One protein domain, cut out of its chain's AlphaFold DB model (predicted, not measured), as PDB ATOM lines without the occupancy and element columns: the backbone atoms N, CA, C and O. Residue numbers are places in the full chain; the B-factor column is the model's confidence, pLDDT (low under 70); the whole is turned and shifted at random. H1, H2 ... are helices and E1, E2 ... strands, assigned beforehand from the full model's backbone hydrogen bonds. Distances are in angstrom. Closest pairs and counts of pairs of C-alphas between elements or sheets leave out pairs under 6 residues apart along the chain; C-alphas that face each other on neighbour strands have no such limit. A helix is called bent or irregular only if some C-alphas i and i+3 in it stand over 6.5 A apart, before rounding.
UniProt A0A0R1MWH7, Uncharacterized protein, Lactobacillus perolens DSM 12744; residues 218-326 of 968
ATOM      1  N   ARG A 218      -6.908  12.655   0.974       79.88
ATOM      2  CA  ARG A 218      -6.254  11.367   1.251       79.88
ATOM      3  C   ARG A 218      -5.632  11.367   2.653       79.88
ATOM      4  O   ARG A 218      -5.454  12.420   3.264       79.88
ATOM      5  N   GLU A 219      -5.301  10.179   3.152       75.56
ATOM      6  CA  GLU A 219      -4.582  10.017   4.421       75.56
ATOM      7  C   GLU A 219      -3.218  10.728   4.399       75.56
ATOM      8  O   GLU A 219      -2.605  10.910   3.343       75.56
ATOM      9  N   GLY A 220      -2.764  11.165   5.576       82.56
ATOM     10  CA  GLY A 220      -1.510  11.900   5.727       82.56
ATOM     11  C   GLY A 220      -0.285  10.991   5.679       82.56
ATOM     12  O   GLY A 220      -0.254   9.957   6.340       82.56
ATOM     13  N   ILE A 221       0.740  11.394   4.926       86.38
ATOM     14  CA  ILE A 221       1.972  10.613   4.758       86.38
ATOM     15  C   ILE A 221       3.067  11.149   5.688       86.38
ATOM     16  O   ILE A 221       3.505  12.289   5.550       86.38
ATOM     17  N   VAL A 222       3.561  10.319   6.609       88.88
ATOM     18  CA  VAL A 222       4.744  10.652   7.418       88.88
ATOM     19  C   VAL A 222       6.004  10.252   6.648       88.88
ATOM     20  O   VAL A 222       6.190   9.077   6.310       88.88
ATOM     21  N   LEU A 223       6.865  11.226   6.352       89.56
ATOM     22  CA  LEU A 223       8.101  11.061   5.582       89.56
ATOM     23  C   LEU A 223       9.345  11.310   6.444       89.56
ATOM     24  O   LEU A 223       9.329  12.128   7.363       89.56
ATOM     25  N   ASN A 224      10.466  10.678   6.107       91.19
ATOM     26  CA  ASN A 224      11.768  11.087   6.621       91.19
ATOM     27  C   ASN A 224      12.236  12.370   5.890       91.19
ATOM     28  O   ASN A 224      12.098  12.445   4.669       91.19
ATOM     29  N   PRO A 225      12.842  13.377   6.557       89.56
ATOM     30  CA  PRO A 225      13.459  14.539   5.891       89.56
ATOM     31  C   PRO A 225      14.471  14.212   4.775       89.56
ATOM     32  O   PRO A 225      14.805  15.063   3.945       89.56
ATOM     33  N   ASN A 226      15.000  12.989   4.750       88.81
ATOM     34  CA  ASN A 226      15.871  12.517   3.686       88.81
ATOM     35  C   ASN A 226      15.126  12.212   2.380       88.81
ATOM     36  O   ASN A 226      15.760  12.312   1.331       88.81
ATOM     37  N   THR A 227      13.815  11.943   2.396       88.31
ATOM     38  CA  THR A 227      13.001  11.724   1.190       88.31
ATOM     39  C   THR A 227      13.131  12.902   0.219       88.31
ATOM     40  O   THR A 227      12.871  14.050   0.579       88.31
ATOM     41  N   LYS A 228      13.567  12.632  -1.018       85.88
ATOM     42  CA  LYS A 228      13.777  13.664  -2.057       85.88
ATOM     43  C   LYS A 228      12.640  13.746  -3.066       85.88
ATOM     44  O   LYS A 228      12.384  14.820  -3.609       85.88
ATOM     45  N   GLU A 229      11.976  12.622  -3.297       88.12
ATOM     46  CA  GLU A 229      10.905  12.473  -4.270       88.12
ATOM     47  C   GLU A 229       9.910  11.388  -3.844       88.12
ATOM     48  O   GLU A 229      10.223  10.541  -3.009       88.12
ATOM     49  N   ILE A 230       8.708  11.457  -4.410       87.12
ATOM     50  CA  ILE A 230       7.568  10.576  -4.140       87.12
ATOM     51  C   ILE A 230       6.672  10.548  -5.382       87.12
ATOM     52  O   ILE A 230       6.326  11.605  -5.909       87.12
ATOM     53  N   THR A 231       6.257   9.369  -5.847       85.19
ATOM     54  CA  THR A 231       5.231   9.257  -6.897       85.19
ATOM     55  C   THR A 231       3.888   9.033  -6.219       85.19
ATOM     56  O   THR A 231       3.715   8.074  -5.478       85.19
ATOM     57  N   THR A 232       2.921   9.926  -6.418       82.06
ATOM     58  CA  THR A 232       1.583   9.731  -5.833       82.06
ATOM     59  C   THR A 232       0.771   8.689  -6.595       82.06
ATOM     60  O   THR A 232       0.929   8.581  -7.809       82.06
ATOM     61  N   PRO A 233      -0.173   8.009  -5.916       72.94
ATOM     62  CA  PRO A 233      -1.154   7.151  -6.561       72.94
ATOM     63  C   PRO A 233      -1.861   7.820  -7.738       72.94
ATOM     64  O   PRO A 233      -2.469   8.881  -7.534       72.94
ATOM     65  N   SER A 234      -1.843   7.155  -8.901       78.75
ATOM     66  CA  SER A 234      -2.644   7.489 -10.079       78.75
ATOM     67  C   SER A 234      -4.067   7.849  -9.661       78.75
ATOM     68  O   SER A 234      -4.720   7.153  -8.875       78.75
ATOM     69  N   TYR A 235      -4.528   9.009 -10.104       83.00
ATOM     70  CA  TYR A 235      -5.772   9.588  -9.628       83.00
ATOM     71  C   TYR A 235      -6.925   9.048 -10.476       83.00
ATOM     72  O   TYR A 235      -7.090   9.433 -11.631       83.00
ATOM     73  N   SER A 236      -7.724   8.145  -9.894       82.38
ATOM     74  CA  SER A 236      -8.924   7.577 -10.526       82.38
ATOM     75  C   SER A 236     -10.057   8.608 -10.603       82.38
ATOM     76  O   SER A 236     -11.060   8.510  -9.895       82.38
ATOM     77  N   ILE A 237      -9.866   9.613 -11.457       90.94
ATOM     78  CA  ILE A 237     -10.882  10.592 -11.830       90.94
ATOM     79  C   ILE A 237     -11.547  10.118 -13.126       90.94
ATOM     80  O   ILE A 237     -10.850   9.852 -14.107       90.94
ATOM     81  N   LYS A 238     -12.876  10.006 -13.145       89.12
ATOM     82  CA  LYS A 238     -13.651   9.435 -14.257       89.12
ATOM     83  C   LYS A 238     -14.775  10.360 -14.700       89.12
ATOM     84  O   LYS A 238     -15.560  10.803 -13.868       89.12
ATOM     85  N   ASN A 239     -14.864  10.622 -16.005       89.88
ATOM     86  CA  ASN A 239     -15.922  11.449 -16.594       89.88
ATOM     87  C   ASN A 239     -17.143  10.629 -17.055       89.88
ATOM     88  O   ASN A 239     -17.169   9.404 -16.931       89.88
ATOM     89  N   LEU A 240     -18.151  11.300 -17.632       88.75
ATOM     90  CA  LEU A 240     -19.398  10.673 -18.110       88.75
ATOM     91  C   LEU A 240     -19.197   9.528 -19.117       88.75
ATOM     92  O   LEU A 240     -20.099   8.722 -19.298       88.75
ATOM     93  N   LYS A 241     -18.047   9.435 -19.790       88.50
ATOM     94  CA  LYS A 241     -17.758   8.359 -20.749       88.50
ATOM     95  C   LYS A 241     -16.922   7.224 -20.139       88.50
ATOM     96  O   LYS A 241     -16.489   6.337 -20.870       88.50
ATOM     97  N   ASN A 242     -16.637   7.276 -18.833       87.50
ATOM     98  CA  ASN A 242     -15.653   6.432 -18.140       87.50
ATOM     99  C   ASN A 242     -14.203   6.605 -18.670       87.50
ATOM    100  O   ASN A 242     -13.314   5.785 -18.415       87.50
ATOM    101  N   GLU A 243     -13.922   7.705 -19.379       88.12
ATOM    102  CA  GLU A 243     -12.552   8.122 -19.698       88.12
ATOM    103  C   GLU A 243     -11.875   8.633 -18.413       88.12
ATOM    104  O   GLU A 243     -12.532   9.206 -17.537       88.12
ATOM    105  N   SER A 244     -10.565   8.409 -18.273       87.62
ATOM    106  CA  SER A 244      -9.806   8.932 -17.130       87.62
ATOM    107  C   SER A 244      -9.426  10.399 -17.361       87.62
ATOM    108  O   SER A 244      -8.817  10.719 -18.382       87.62
ATOM    109  N   VAL A 245      -9.767  11.279 -16.418       90.94
ATOM    110  CA  VAL A 245      -9.517  12.727 -16.530       90.94
ATOM    111  C   VAL A 245      -8.072  13.052 -16.124       90.94
ATOM    112  O   VAL A 245      -7.642  12.619 -15.052       90.94
ATOM    113  N   PRO A 246      -7.312  13.827 -16.923       91.81
ATOM    114  CA  PRO A 246      -5.966  14.248 -16.549       91.81
ATOM    115  C   PRO A 246      -5.921  15.132 -15.296       91.81
ATOM    116  O   PRO A 246      -6.781  15.988 -15.083       91.81
ATOM    117  N   VAL A 247      -4.854  14.986 -14.511       91.62
ATOM    118  CA  VAL A 247      -4.531  15.842 -13.364       91.62
ATOM    119  C   VAL A 247      -3.277  16.675 -13.615       91.62
ATOM    120  O   VAL A 247      -2.416  16.318 -14.419       91.62
ATOM    121  N   LYS A 248      -3.125  17.756 -12.850       91.56
ATOM    122  CA  LYS A 248      -1.893  18.551 -12.753       91.56
ATOM    123  C   LYS A 248      -1.586  18.923 -11.305       91.56
ATOM    124  O   LYS A 248      -2.499  19.045 -10.490       91.56
ATOM    125  N   ALA A 249      -0.316  19.144 -10.984       91.50
ATOM    126  CA  ALA A 249       0.072  19.707  -9.693       91.50
ATOM    127  C   ALA A 249      -0.415  21.163  -9.572       91.50
ATOM    128  O   ALA A 249      -0.184  21.973 -10.471       91.50
ATOM    129  N   TYR A 250      -1.099  21.496  -8.474       88.31
ATOM    130  CA  TYR A 250      -1.671  22.826  -8.259       88.31
ATOM    131  C   TYR A 250      -0.827  23.682  -7.306       88.31
ATOM    132  O   TYR A 250      -0.636  23.337  -6.139       88.31
ATOM    133  N   TYR A 251      -0.383  24.846  -7.789       81.88
ATOM    134  CA  TYR A 251       0.541  25.738  -7.085       81.88
ATOM    135  C   TYR A 251      -0.065  27.104  -6.749       81.88
ATOM    136  O   TYR A 251      -0.935  27.631  -7.440       81.88
ATOM    137  N   LYS A 252       0.503  27.761  -5.732       65.88
ATOM    138  CA  LYS A 252       0.090  29.085  -5.221       65.88
ATOM    139  C   LYS A 252       0.223  30.236  -6.227       65.88
ATOM    140  O   LYS A 252      -0.387  31.287  -6.035       65.88
ATOM    141  N   ALA A 253       1.010  30.029  -7.284       60.62
ATOM    142  CA  ALA A 253       1.211  30.952  -8.398       60.62
ATOM    143  C   ALA A 253       0.622  30.439  -9.731       60.62
ATOM    144  O   ALA A 253       0.799  31.098 -10.755       60.62
ATOM    145  N   ASP A 254      -0.060  29.287  -9.742       65.38
ATOM    146  CA  ASP A 254      -0.548  28.662 -10.973       65.38
ATOM    147  C   ASP A 254      -1.692  29.468 -11.614       65.38
ATOM    148  O   ASP A 254      -2.796  29.579 -11.075       65.38
ATOM    149  N   GLN A 255      -1.418  30.020 -12.797       62.81
ATOM    150  CA  GLN A 255      -2.399  30.716 -13.635       62.81
ATOM    151  C   GLN A 255      -3.041  29.792 -14.686       62.81
ATOM    152  O   GLN A 255      -3.946  30.224 -15.394       62.81
ATOM    153  N   THR A 256      -2.609  28.528 -14.796       63.59
ATOM    154  CA  THR A 256      -3.140  27.569 -15.780       63.59
ATOM    155  C   THR A 256      -4.504  27.000 -15.389       63.59
ATOM    156  O   THR A 256      -5.202  26.456 -16.241       63.59
ATOM    157  N   ILE A 257      -4.925  27.090 -14.121       71.00
ATOM    158  CA  ILE A 257      -6.352  26.997 -13.776       71.00
ATOM    159  C   ILE A 257      -6.994  28.307 -14.226       71.00
ATOM    160  O   ILE A 257      -6.770  29.345 -13.607       71.00
ATOM    161  N   THR A 258      -7.784  28.277 -15.295       69.31
ATOM    162  CA  THR A 258      -8.405  29.469 -15.900       69.31
ATOM    163  C   THR A 258      -9.490  30.070 -15.003       69.31
ATOM    164  O   THR A 258      -9.528  31.290 -14.802       69.31
ATOM    165  N   ASN A 259     -10.325  29.225 -14.390       78.00
ATOM    166  CA  ASN A 259     -11.422  29.638 -13.518       78.00
ATOM    167  C   ASN A 259     -10.899  30.249 -12.200       78.00
ATOM    168  O   ASN A 259     -10.240  29.599 -11.385       78.00
ATOM    169  N   ALA A 260     -11.211  31.529 -11.979       79.50
ATOM    170  CA  ALA A 260     -10.771  32.269 -10.798       79.50
ATOM    171  C   ALA A 260     -11.383  31.743  -9.487       79.50
ATOM    172  O   ALA A 260     -10.760  31.890  -8.435       79.50
ATOM    173  N   ASN A 261     -12.555  31.104  -9.544       81.19
ATOM    174  CA  ASN A 261     -13.247  30.598  -8.360       81.19
ATOM    175  C   ASN A 261     -12.520  29.376  -7.776       81.19
ATOM    176  O   ASN A 261     -12.269  29.341  -6.573       81.19
ATOM    177  N   TYR A 262     -12.073  28.437  -8.621       82.50
ATOM    178  CA  TYR A 262     -11.242  27.307  -8.184       82.50
ATOM    179  C   TYR A 262      -9.894  27.784  -7.625       82.50
ATOM    180  O   TYR A 262      -9.517  27.384  -6.523       82.50
ATOM    181  N   ARG A 263      -9.215  28.733  -8.299       82.06
ATOM    182  CA  ARG A 263      -7.983  29.356  -7.764       82.06
ATOM    183  C   ARG A 263      -8.192  30.068  -6.423       82.06
ATOM    184  O   ARG A 263      -7.239  30.193  -5.659       82.06
ATOM    185  N   GLY A 264      -9.393  30.578  -6.154       80.12
ATOM    186  CA  GLY A 264      -9.753  31.194  -4.877       80.12
ATOM    187  C   GLY A 264      -9.996  30.159  -3.777       80.12
ATOM    188  O   GLY A 264      -9.440  30.289  -2.688       80.12
ATOM    189  N   TYR A 265     -10.788  29.127  -4.078       80.88
ATOM    190  CA  TYR A 265     -11.206  28.092  -3.130       80.88
ATOM    191  C   TYR A 265     -10.036  27.213  -2.660       80.88
ATOM    192  O   TYR A 265      -9.800  27.083  -1.460       80.88
ATOM    193  N   TYR A 266      -9.233  26.684  -3.589       81.25
ATOM    194  CA  TYR A 266      -8.128  25.776  -3.255       81.25
ATOM    195  C   TYR A 266      -6.860  26.481  -2.749       81.25
ATOM    196  O   TYR A 266      -5.903  25.811  -2.369       81.25
ATOM    197  N   ARG A 267      -6.831  27.821  -2.688       79.81
ATOM    198  CA  ARG A 267      -5.625  28.633  -2.415       79.81
ATOM    199  C   ARG A 267      -4.870  28.286  -1.124       79.81
ATOM    200  O   ARG A 267      -3.678  28.567  -1.027       79.81
ATOM    201  N   ASN A 268      -5.558  27.725  -0.131       75.81
ATOM    202  CA  ASN A 268      -4.969  27.332   1.155       75.81
ATOM    203  C   ASN A 268      -4.440  25.883   1.162       75.81
ATOM    204  O   ASN A 268      -3.783  25.489   2.114       75.81
ATOM    205  N   TYR A 269      -4.708  25.121   0.100       76.94
ATOM    206  CA  TYR A 269      -4.264  23.742  -0.122       76.94
ATOM    207  C   TYR A 269      -3.357  23.640  -1.356       76.94
ATOM    208  O   TYR A 269      -3.260  22.591  -1.985       76.94
ATOM    209  N   THR A 270      -2.715  24.738  -1.758       86.25
ATOM    210  CA  THR A 270      -1.722  24.736  -2.841       86.25
ATOM    211  C   THR A 270      -0.548  23.845  -2.462       86.25
ATOM    212  O   THR A 270      -0.087  23.923  -1.322       86.25
ATOM    213  N   SER A 271      -0.036  23.053  -3.401       90.88
ATOM    214  CA  SER A 271       1.053  22.131  -3.105       90.88
ATOM    215  C   SER A 271       2.321  22.848  -2.634       90.88
ATOM    216  O   SER A 271       2.645  23.953  -3.077       90.88
ATOM    217  N   THR A 272       3.023  22.186  -1.717       90.94
ATOM    218  CA  THR A 272       4.309  22.593  -1.132       90.94
ATOM    219  C   THR A 272       5.481  21.793  -1.715       90.94
ATOM    220  O   THR A 272       6.553  21.741  -1.118       90.94
ATOM    221  N   ALA A 273       5.254  21.114  -2.840       91.75
ATOM    222  CA  ALA A 273       6.212  20.260  -3.524       91.75
ATOM    223  C   ALA A 273       6.089  20.438  -5.042       91.75
ATOM    224  O   ALA A 273       4.999  20.682  -5.563       91.75
ATOM    225  N   ASP A 274       7.197  20.265  -5.755       92.06
ATOM    226  CA  ASP A 274       7.259  20.398  -7.207       92.06
ATOM    227  C   ASP A 274       6.838  19.079  -7.872       92.06
ATOM    228  O   ASP A 274       7.638  18.154  -8.044       92.06
ATOM    229  N   GLY A 275       5.544  18.990  -8.188       91.69
ATOM    230  CA  GLY A 275       4.890  17.905  -8.916       91.69
ATOM    231  C   GLY A 275       4.939  18.050 -10.440       91.69
ATOM    232  O   GLY A 275       4.572  19.087 -10.998       91.69
ATOM    233  N   VAL A 276       5.328  16.970 -11.118       90.50
ATOM    234  CA  VAL A 276       5.384  16.824 -12.581       90.50
ATOM    235  C   VAL A 276       4.634  15.552 -12.987       90.50
ATOM    236  O   VAL A 276       4.719  14.533 -12.302       90.50
ATOM    237  N   ASN A 277       3.895  15.592 -14.096       89.88
ATOM    238  CA  ASN A 277       3.200  14.419 -14.631       89.88
ATOM    239  C   ASN A 277       4.191  13.339 -15.097       89.88
ATOM    240  O   ASN A 277       5.062  13.608 -15.923       89.88
ATOM    241  N   VAL A 278       4.013  12.117 -14.590       86.19
ATOM    242  CA  VAL A 278       4.610  10.886 -15.141       86.19
ATOM    243  C   VAL A 278       3.781  10.431 -16.347       86.19
ATOM    244  O   VAL A 278       4.314  10.122 -17.409       86.19
ATOM    245  N   ASP A 279       2.461  10.491 -16.186       84.06
ATOM    246  CA  ASP A 279       1.434  10.283 -17.204       84.06
ATOM    247  C   ASP A 279       0.258  11.257 -16.928       84.06
ATOM    248  O   ASP A 279       0.313  12.018 -15.952       84.06
ATOM    249  N   PRO A 280      -0.807  11.304 -17.755       88.19
ATOM    250  CA  PRO A 280      -1.923  12.228 -17.545       88.19
ATOM    251  C   PRO A 280      -2.596  12.121 -16.169       88.19
ATOM    252  O   PRO A 280      -3.087  13.125 -15.664       88.19
ATOM    253  N   THR A 281      -2.608  10.943 -15.549       86.44
ATOM    254  CA  THR A 281      -3.259  10.658 -14.260       86.44
ATOM    255  C   THR A 281      -2.305  10.470 -13.082       86.44
ATOM    256  O   THR A 281      -2.788  10.326 -11.962       86.44
ATOM    257  N   THR A 282      -0.983  10.500 -13.277       85.62
ATOM    258  CA  THR A 282       0.006  10.232 -12.210       85.62
ATOM    259  C   THR A 282       1.012  11.373 -12.078       85.62
ATOM    260  O   THR A 282       1.604  11.818 -13.063       85.62
ATOM    261  N   LEU A 283       1.246  11.835 -10.845       89.94
ATOM    262  CA  LEU A 283       2.199  12.904 -10.522       89.94
ATOM    263  C   LEU A 283       3.375  12.369  -9.695       89.94
ATOM    264  O   LEU A 283       3.178  11.674  -8.694       89.94
ATOM    265  N   LYS A 284       4.592  12.753 -10.086       90.44
ATOM    266  CA  LYS A 284       5.822  12.602  -9.304       90.44
ATOM    267  C   LYS A 284       6.192  13.947  -8.696       90.44
ATOM    268  O   LYS A 284       6.318  14.934  -9.414       90.44
ATOM    269  N   TRP A 285       6.395  13.972  -7.387       92.69
ATOM    270  CA  TRP A 285       6.697  15.164  -6.604       92.69
ATOM    271  C   TRP A 285       8.146  15.157  -6.144       92.69
ATOM    272  O   TRP A 285       8.709  14.115  -5.813       92.69
ATOM    273  N   THR A 286       8.735  16.342  -6.116       92.75
ATOM    274  CA  THR A 286      10.117  16.626  -5.718       92.75
ATOM    275  C   THR A 286      10.131  17.883  -4.842       92.75
ATOM    276  O   THR A 286       9.084  18.500  -4.656       92.75
ATOM    277  N   ASN A 287      11.284  18.280  -4.282       91.88
ATOM    278  CA  ASN A 287      11.405  19.521  -3.491       91.88
ATOM    279  C   ASN A 287      10.321  19.631  -2.390       91.88
ATOM    280  O   ASN A 287       9.587  20.609  -2.297       91.88
ATOM    281  N   LEU A 288      10.183  18.571  -1.591       91.12
ATOM    282  CA  LEU A 288       9.162  18.443  -0.551       91.12
ATOM    283  C   LEU A 288       9.427  19.441   0.597       91.12
ATOM    284  O   LEU A 288      10.403  19.287   1.335       91.12
ATOM    285  N   GLN A 289       8.578  20.462   0.765       87.62
ATOM    286  CA  GLN A 289       8.711  21.498   1.799       87.62
ATOM    287  C   GLN A 289       7.550  21.494   2.809       87.62
ATOM    288  O   GLN A 289       6.396  21.216   2.475       87.62
ATOM    289  N   LYS A 290       7.848  21.888   4.056       80.62
ATOM    290  CA  LYS A 290       6.838  22.223   5.076       80.62
ATOM    291  C   LYS A 290       6.259  23.616   4.796       80.62
ATOM    292  O   LYS A 290       7.028  24.569   4.679       80.62
ATOM    293  N   ASP A 291       4.935  23.779   4.779       71.38
ATOM    294  CA  ASP A 291       4.314  25.108   4.811       71.38
ATOM    295  C   ASP A 291       4.423  25.699   6.225       71.38
ATOM    296  O   ASP A 291       3.695  25.352   7.162       71.38
ATOM    297  N   VAL A 292       5.347  26.647   6.356       61.66
ATOM    298  CA  VAL A 292       5.581  27.442   7.569       61.66
ATOM    299  C   VAL A 292       4.380  28.309   7.982       61.66
ATOM    300  O   VAL A 292       4.366  28.822   9.098       61.66
ATOM    301  N   SER A 293       3.366  28.472   7.124       60.50
ATOM    302  CA  SER A 293       2.121  29.199   7.412       60.50
ATOM    303  C   SER A 293       0.945  28.312   7.854       60.50
ATOM    304  O   SER A 293       0.008  28.825   8.468       60.50
ATOM    305  N   THR A 294       1.014  26.990   7.648       53.28
ATOM    306  CA  THR A 294       0.021  26.004   8.129       53.28
ATOM    307  C   THR A 294       0.666  24.970   9.053       53.28
ATOM    308  O   THR A 294       0.562  23.759   8.858       53.28
ATOM    309  N   SER A 295       1.365  25.473  10.076       59.12
ATOM    310  CA  SER A 295       1.928  24.696  11.193       59.12
ATOM    311  C   SER A 295       2.940  23.599  10.821       59.12
ATOM    312  O   SER A 295       3.229  22.737  11.645       59.12
ATOM    313  N   GLY A 296       3.529  23.650   9.622       70.25
ATOM    314  CA  GLY A 296       4.588  22.731   9.201       70.25
ATOM    315  C   GLY A 296       4.123  21.486   8.437       70.25
ATOM    316  O   GLY A 296       4.950  20.611   8.179       70.25
ATOM    317  N   ILE A 297       2.846  21.412   8.056       82.00
ATOM    318  CA  ILE A 297       2.319  20.416   7.105       82.00
ATOM    319  C   ILE A 297       2.840  20.729   5.696       82.00
ATOM    320  O   ILE A 297       2.945  21.897   5.326       82.00
ATOM    321  N   GLY A 298       3.133  19.712   4.890       87.88
ATOM    322  CA  GLY A 298       3.251  19.826   3.438       87.88
ATOM    323  C   GLY A 298       2.005  19.291   2.718       87.88
ATOM    324  O   GLY A 298       1.295  18.442   3.250       87.88
ATOM    325  N   PHE A 299       1.732  19.751   1.497       89.44
ATOM    326  CA  PHE A 299       0.598  19.277   0.690       89.44
ATOM    327  C   PHE A 299       1.045  18.817  -0.699       89.44
ATOM    328  O   PHE A 299       1.761  19.540  -1.394       89.44
ATOM    329  N   LEU A 300       0.585  17.643  -1.132       92.25
ATOM    330  CA  LEU A 300       0.632  17.176  -2.520       92.25
ATOM    331  C   LEU A 300      -0.784  17.301  -3.086       92.25
ATOM    332  O   LEU A 300      -1.673  16.530  -2.713       92.25
ATOM    333  N   THR A 301      -1.011  18.299  -3.940       92.12
ATOM    334  CA  THR A 301      -2.363  18.665  -4.389       92.12
ATOM    335  C   THR A 301      -2.480  18.552  -5.897       92.12
ATOM    336  O   THR A 301      -2.014  19.420  -6.638       92.12
ATOM    337  N   ALA A 302      -3.118  17.474  -6.340       93.00
ATOM    338  CA  ALA A 302      -3.474  17.255  -7.732       93.00
ATOM    339  C   ALA A 302      -4.825  17.915  -8.025       93.00
ATOM    340  O   ALA A 302      -5.763  17.744  -7.252       93.00
ATOM    341  N   PHE A 303      -4.939  18.642  -9.130       92.62
ATOM    342  CA  PHE A 303      -6.172  19.291  -9.573       92.62
ATOM    343  C   PHE A 303      -6.595  18.761 -10.945       92.62
ATOM    344  O   PHE A 303      -5.740  18.564 -11.813       92.62
ATOM    345  N   TRP A 304      -7.900  18.569 -11.140       92.38
ATOM    346  CA  TRP A 304      -8.521  18.197 -12.415       92.38
ATOM    347  C   TRP A 304      -9.631  19.184 -12.792       92.38
ATOM    348  O   TRP A 304     -10.204  19.842 -11.922       92.38
ATOM    349  N   ASP A 305      -9.933  19.266 -14.086       88.88
ATOM    350  CA  ASP A 305     -10.977  20.122 -14.662       88.88
ATOM    351  C   ASP A 305     -11.447  19.467 -15.971       88.88
ATOM    352  O   ASP A 305     -10.650  19.352 -16.906       88.88
ATOM    353  N   ASP A 306     -12.689  18.974 -16.024       86.81
ATOM    354  CA  ASP A 306     -13.304  18.437 -17.247       86.81
ATOM    355  C   ASP A 306     -14.554  19.252 -17.621       86.81
ATOM    356  O   ASP A 306     -15.576  19.252 -16.922       86.81
ATOM    357  N   ASP A 307     -14.457  19.958 -18.748       74.62
ATOM    358  CA  ASP A 307     -15.462  20.876 -19.302       74.62
ATOM    359  C   ASP A 307     -16.514  20.119 -20.142       74.62
ATOM    360  O   ASP A 307     -16.872  20.509 -21.253       74.62
ATOM    361  N   PHE A 308     -16.991  18.974 -19.630       70.69
ATOM    362  CA  PHE A 308     -18.068  18.206 -20.269       70.69
ATOM    363  C   PHE A 308     -19.458  18.777 -19.956       70.69
ATOM    364  O   PHE A 308     -20.406  18.564 -20.714       70.69
ATOM    365  N   THR A 309     -19.616  19.474 -18.827       59.44
ATOM    366  CA  THR A 309     -20.877  20.124 -18.462       59.44
ATOM    367  C   THR A 309     -21.028  21.413 -19.256       59.44
ATOM    368  O   THR A 309     -20.206  22.311 -19.114       59.44
ATOM    369  N   TRP A 310     -22.141  21.603 -19.965       59.34
ATOM    370  CA  TRP A 310     -22.485  22.887 -20.605       59.34
ATOM    371  C   TRP A 310     -22.850  24.016 -19.603       59.34
ATOM    372  O   TRP A 310     -23.611  24.929 -19.941       59.34
ATOM    373  N   SER A 311     -22.341  23.935 -18.371       61.00
ATOM    374  CA  SER A 311     -22.551  24.867 -17.267       61.00
ATOM    375  C   SER A 311     -21.537  26.011 -17.371       61.00
ATOM    376  O   SER A 311     -20.350  25.790 -17.145       61.00
ATOM    377  N   PRO A 312     -21.958  27.259 -17.650       58.19
ATOM    378  CA  PRO A 312     -21.042  28.399 -17.769       58.19
ATOM    379  C   PRO A 312     -20.517  28.900 -16.409       58.19
ATOM    380  O   PRO A 312     -19.971  30.001 -16.327       58.19
ATOM    381  N   TYR A 313     -20.729  28.131 -15.335       61.19
ATOM    382  CA  TYR A 313     -20.399  28.493 -13.962       61.19
ATOM    383  C   TYR A 313     -19.363  27.537 -13.366       61.19
ATOM    384  O   TYR A 313     -18.275  27.987 -12.989       61.19
ATOM    385  N   TYR A 314     -19.683  26.237 -13.303       71.38
ATOM    386  CA  TYR A 314     -18.870  25.230 -12.618       71.38
ATOM    387  C   TYR A 314     -18.839  23.899 -13.381       71.38
ATOM    388  O   TYR A 314     -19.858  23.217 -13.484       71.38
ATOM    389  N   THR A 315     -17.647  23.546 -13.862       79.81
ATOM    390  CA  THR A 315     -17.281  22.288 -14.529       79.81
ATOM    391  C   THR A 315     -17.120  21.136 -13.532       79.81
ATOM    392  O   THR A 315     -17.160  21.345 -12.312       79.81
ATOM    393  N   PHE A 316     -16.898  19.909 -14.023       89.44
ATOM    394  CA  PHE A 316     -16.431  18.811 -13.173       89.44
ATOM    395  C   PHE A 316     -14.946  19.002 -12.854       89.44
ATOM    396  O   PHE A 316     -14.059  18.417 -13.473       89.44
ATOM    397  N   ALA A 317     -14.693  19.863 -11.874       90.38
ATOM    398  CA  ALA A 317     -13.363  20.214 -11.410       90.38
ATOM    399  C   ALA A 317     -13.217  19.977  -9.909       90.38
ATOM    400  O   ALA A 317     -14.157  20.177  -9.124       90.38
ATOM    401  N   GLY A 318     -12.010  19.600  -9.506       92.31
ATOM    402  CA  GLY A 318     -11.722  19.251  -8.127       92.31
ATOM    403  C   GLY A 318     -10.241  19.154  -7.805       92.31
ATOM    404  O   GLY A 318      -9.382  19.249  -8.681       92.31
ATOM    405  N   ALA A 319      -9.947  18.949  -6.524       92.19
ATOM    406  CA  ALA A 319      -8.604  18.684  -6.034       92.19
ATOM    407  C   ALA A 319      -8.558  17.406  -5.189       92.19
ATOM    408  O   ALA A 319      -9.416  17.177  -4.331       92.19
ATOM    409  N   VAL A 320      -7.516  16.602  -5.400       91.69
ATOM    410  CA  VAL A 320      -7.107  15.533  -4.489       91.69
ATOM    411  C   VAL A 320      -5.924  16.034  -3.669       91.69
ATOM    412  O   VAL A 320      -4.838  16.262  -4.203       91.69
ATOM    413  N   ILE A 321      -6.146  16.222  -2.370       89.19
ATOM    414  CA  ILE A 321      -5.183  16.782  -1.420       89.19
ATOM    415  C   ILE A 321      -4.619  15.632  -0.589       89.19
ATOM    416  O   ILE A 321      -5.360  14.947   0.113       89.19
ATOM    417  N   THR A 322      -3.306  15.428  -0.651       90.56
ATOM    418  CA  THR A 322      -2.590  14.459   0.191       90.56
ATOM    419  C   THR A 322      -1.653  15.241   1.114       90.56
ATOM    420  O   THR A 322      -0.650  15.777   0.631       90.56
ATOM    421  N   PRO A 323      -1.979  15.405   2.408       89.06
ATOM    422  CA  PRO A 323      -1.077  16.057   3.347       89.06
ATOM    423  C   PRO A 323       0.121  15.149   3.652       89.06
ATOM    424  O   PRO A 323       0.032  13.924   3.578       89.06
ATOM    425  N   TYR A 324       1.247  15.746   4.017       89.81
ATOM    426  CA  TYR A 324       2.414  15.029   4.515       89.81
ATOM    427  C   TYR A 324       3.119  15.817   5.614       89.81
ATOM    428  O   TYR A 324       2.996  17.039   5.714       89.81
ATOM    429  N   GLU A 325       3.887  15.121   6.435       90.56
ATOM    430  CA  GLU A 325       4.772  15.737   7.418       90.56
ATOM    431  C   GLU A 325       6.149  15.074   7.408       90.56
ATOM    432  O   GLU A 325       6.360  14.067   6.732       90.56
ATOM    433  N   PHE A 326       7.095  15.657   8.149       89.12
ATOM    434  CA  PHE A 326       8.433  15.087   8.285       89.12
ATOM    435  C   PHE A 326       8.796  14.788   9.735       89.12
ATOM    436  O   PHE A 326       8.828  15.727  10.545       89.12
TER     437      PHE A 326
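AT A GLANCE: This is residues 218 to 326 of the 968 residues of an uncharacterized protein of Lactobacillus perolens DSM 12744 (UniProt A0A0R1MWH7). A long antiparallel hairpin, E5 and E6, makes the longest axis, with short E1 beside the last residues of E6. A small three-stranded sheet, E2 E4 E3, comes near the hairpin around Leu 300, and the short helix H1 grazes the hairpin's sheet. The 109 printed residues hold E1 E2 H1 E3 E4 E5 E6 in that order; they are mostly strand, with under half of the residues in named elements. The sheet E1 E6 E5 is mixed, the other antiparallel. The whole is compact, with a radius of gyration of the C-alphas of 14.2 A, yet elongated, spanning 46 by 26 by 21 A.

HOW THE PARTS SIT: E1, residues 221 to 223, is parallel to E6, residues 316 to 326; N 221 and O 323 are 3.0 A apart. E2, residues 229 to 231, is antiparallel to E4, residues 282 to 286, with N 285 and O 230 at 2.8 A. H1, residues 260 to 268, is irregular, C-alphas 265 and 268 being 7.6 A apart, and 3 of its 5 O i to N i+4 pairs are within hydrogen-bond range. E3, residues 274 to 279, forms a hairpin with E4, N 276 and O 284 at 2.8 A. E2, H1 and E3 are a split strand-helix-strand unit, two strands running the same way with E4 between them, its crossover right-handed. E5, residues 298 to 306, forms a hairpin with E6 at 168 degrees, N 302 and O 320 at 3.0 A. The closest C-alphas of E4 and E5, Trp 285 and Leu 300, are 7.6 A apart.

IN THESE COORDINATES: E1 begins at C-alpha 221 (1.972, 10.613, 4.758). E3 is 15.4 A long, E5 26.5 A and E6 33.1 A, ending at C-alpha 326 (8.433, 15.087, 8.285).

THE WHOLE: The printed part has no cut. The links E2 to H1 and E4 to E5 are long. Confidence is under 70 at residues 252 to 256, 258, 292 to 295 and 309 to 313.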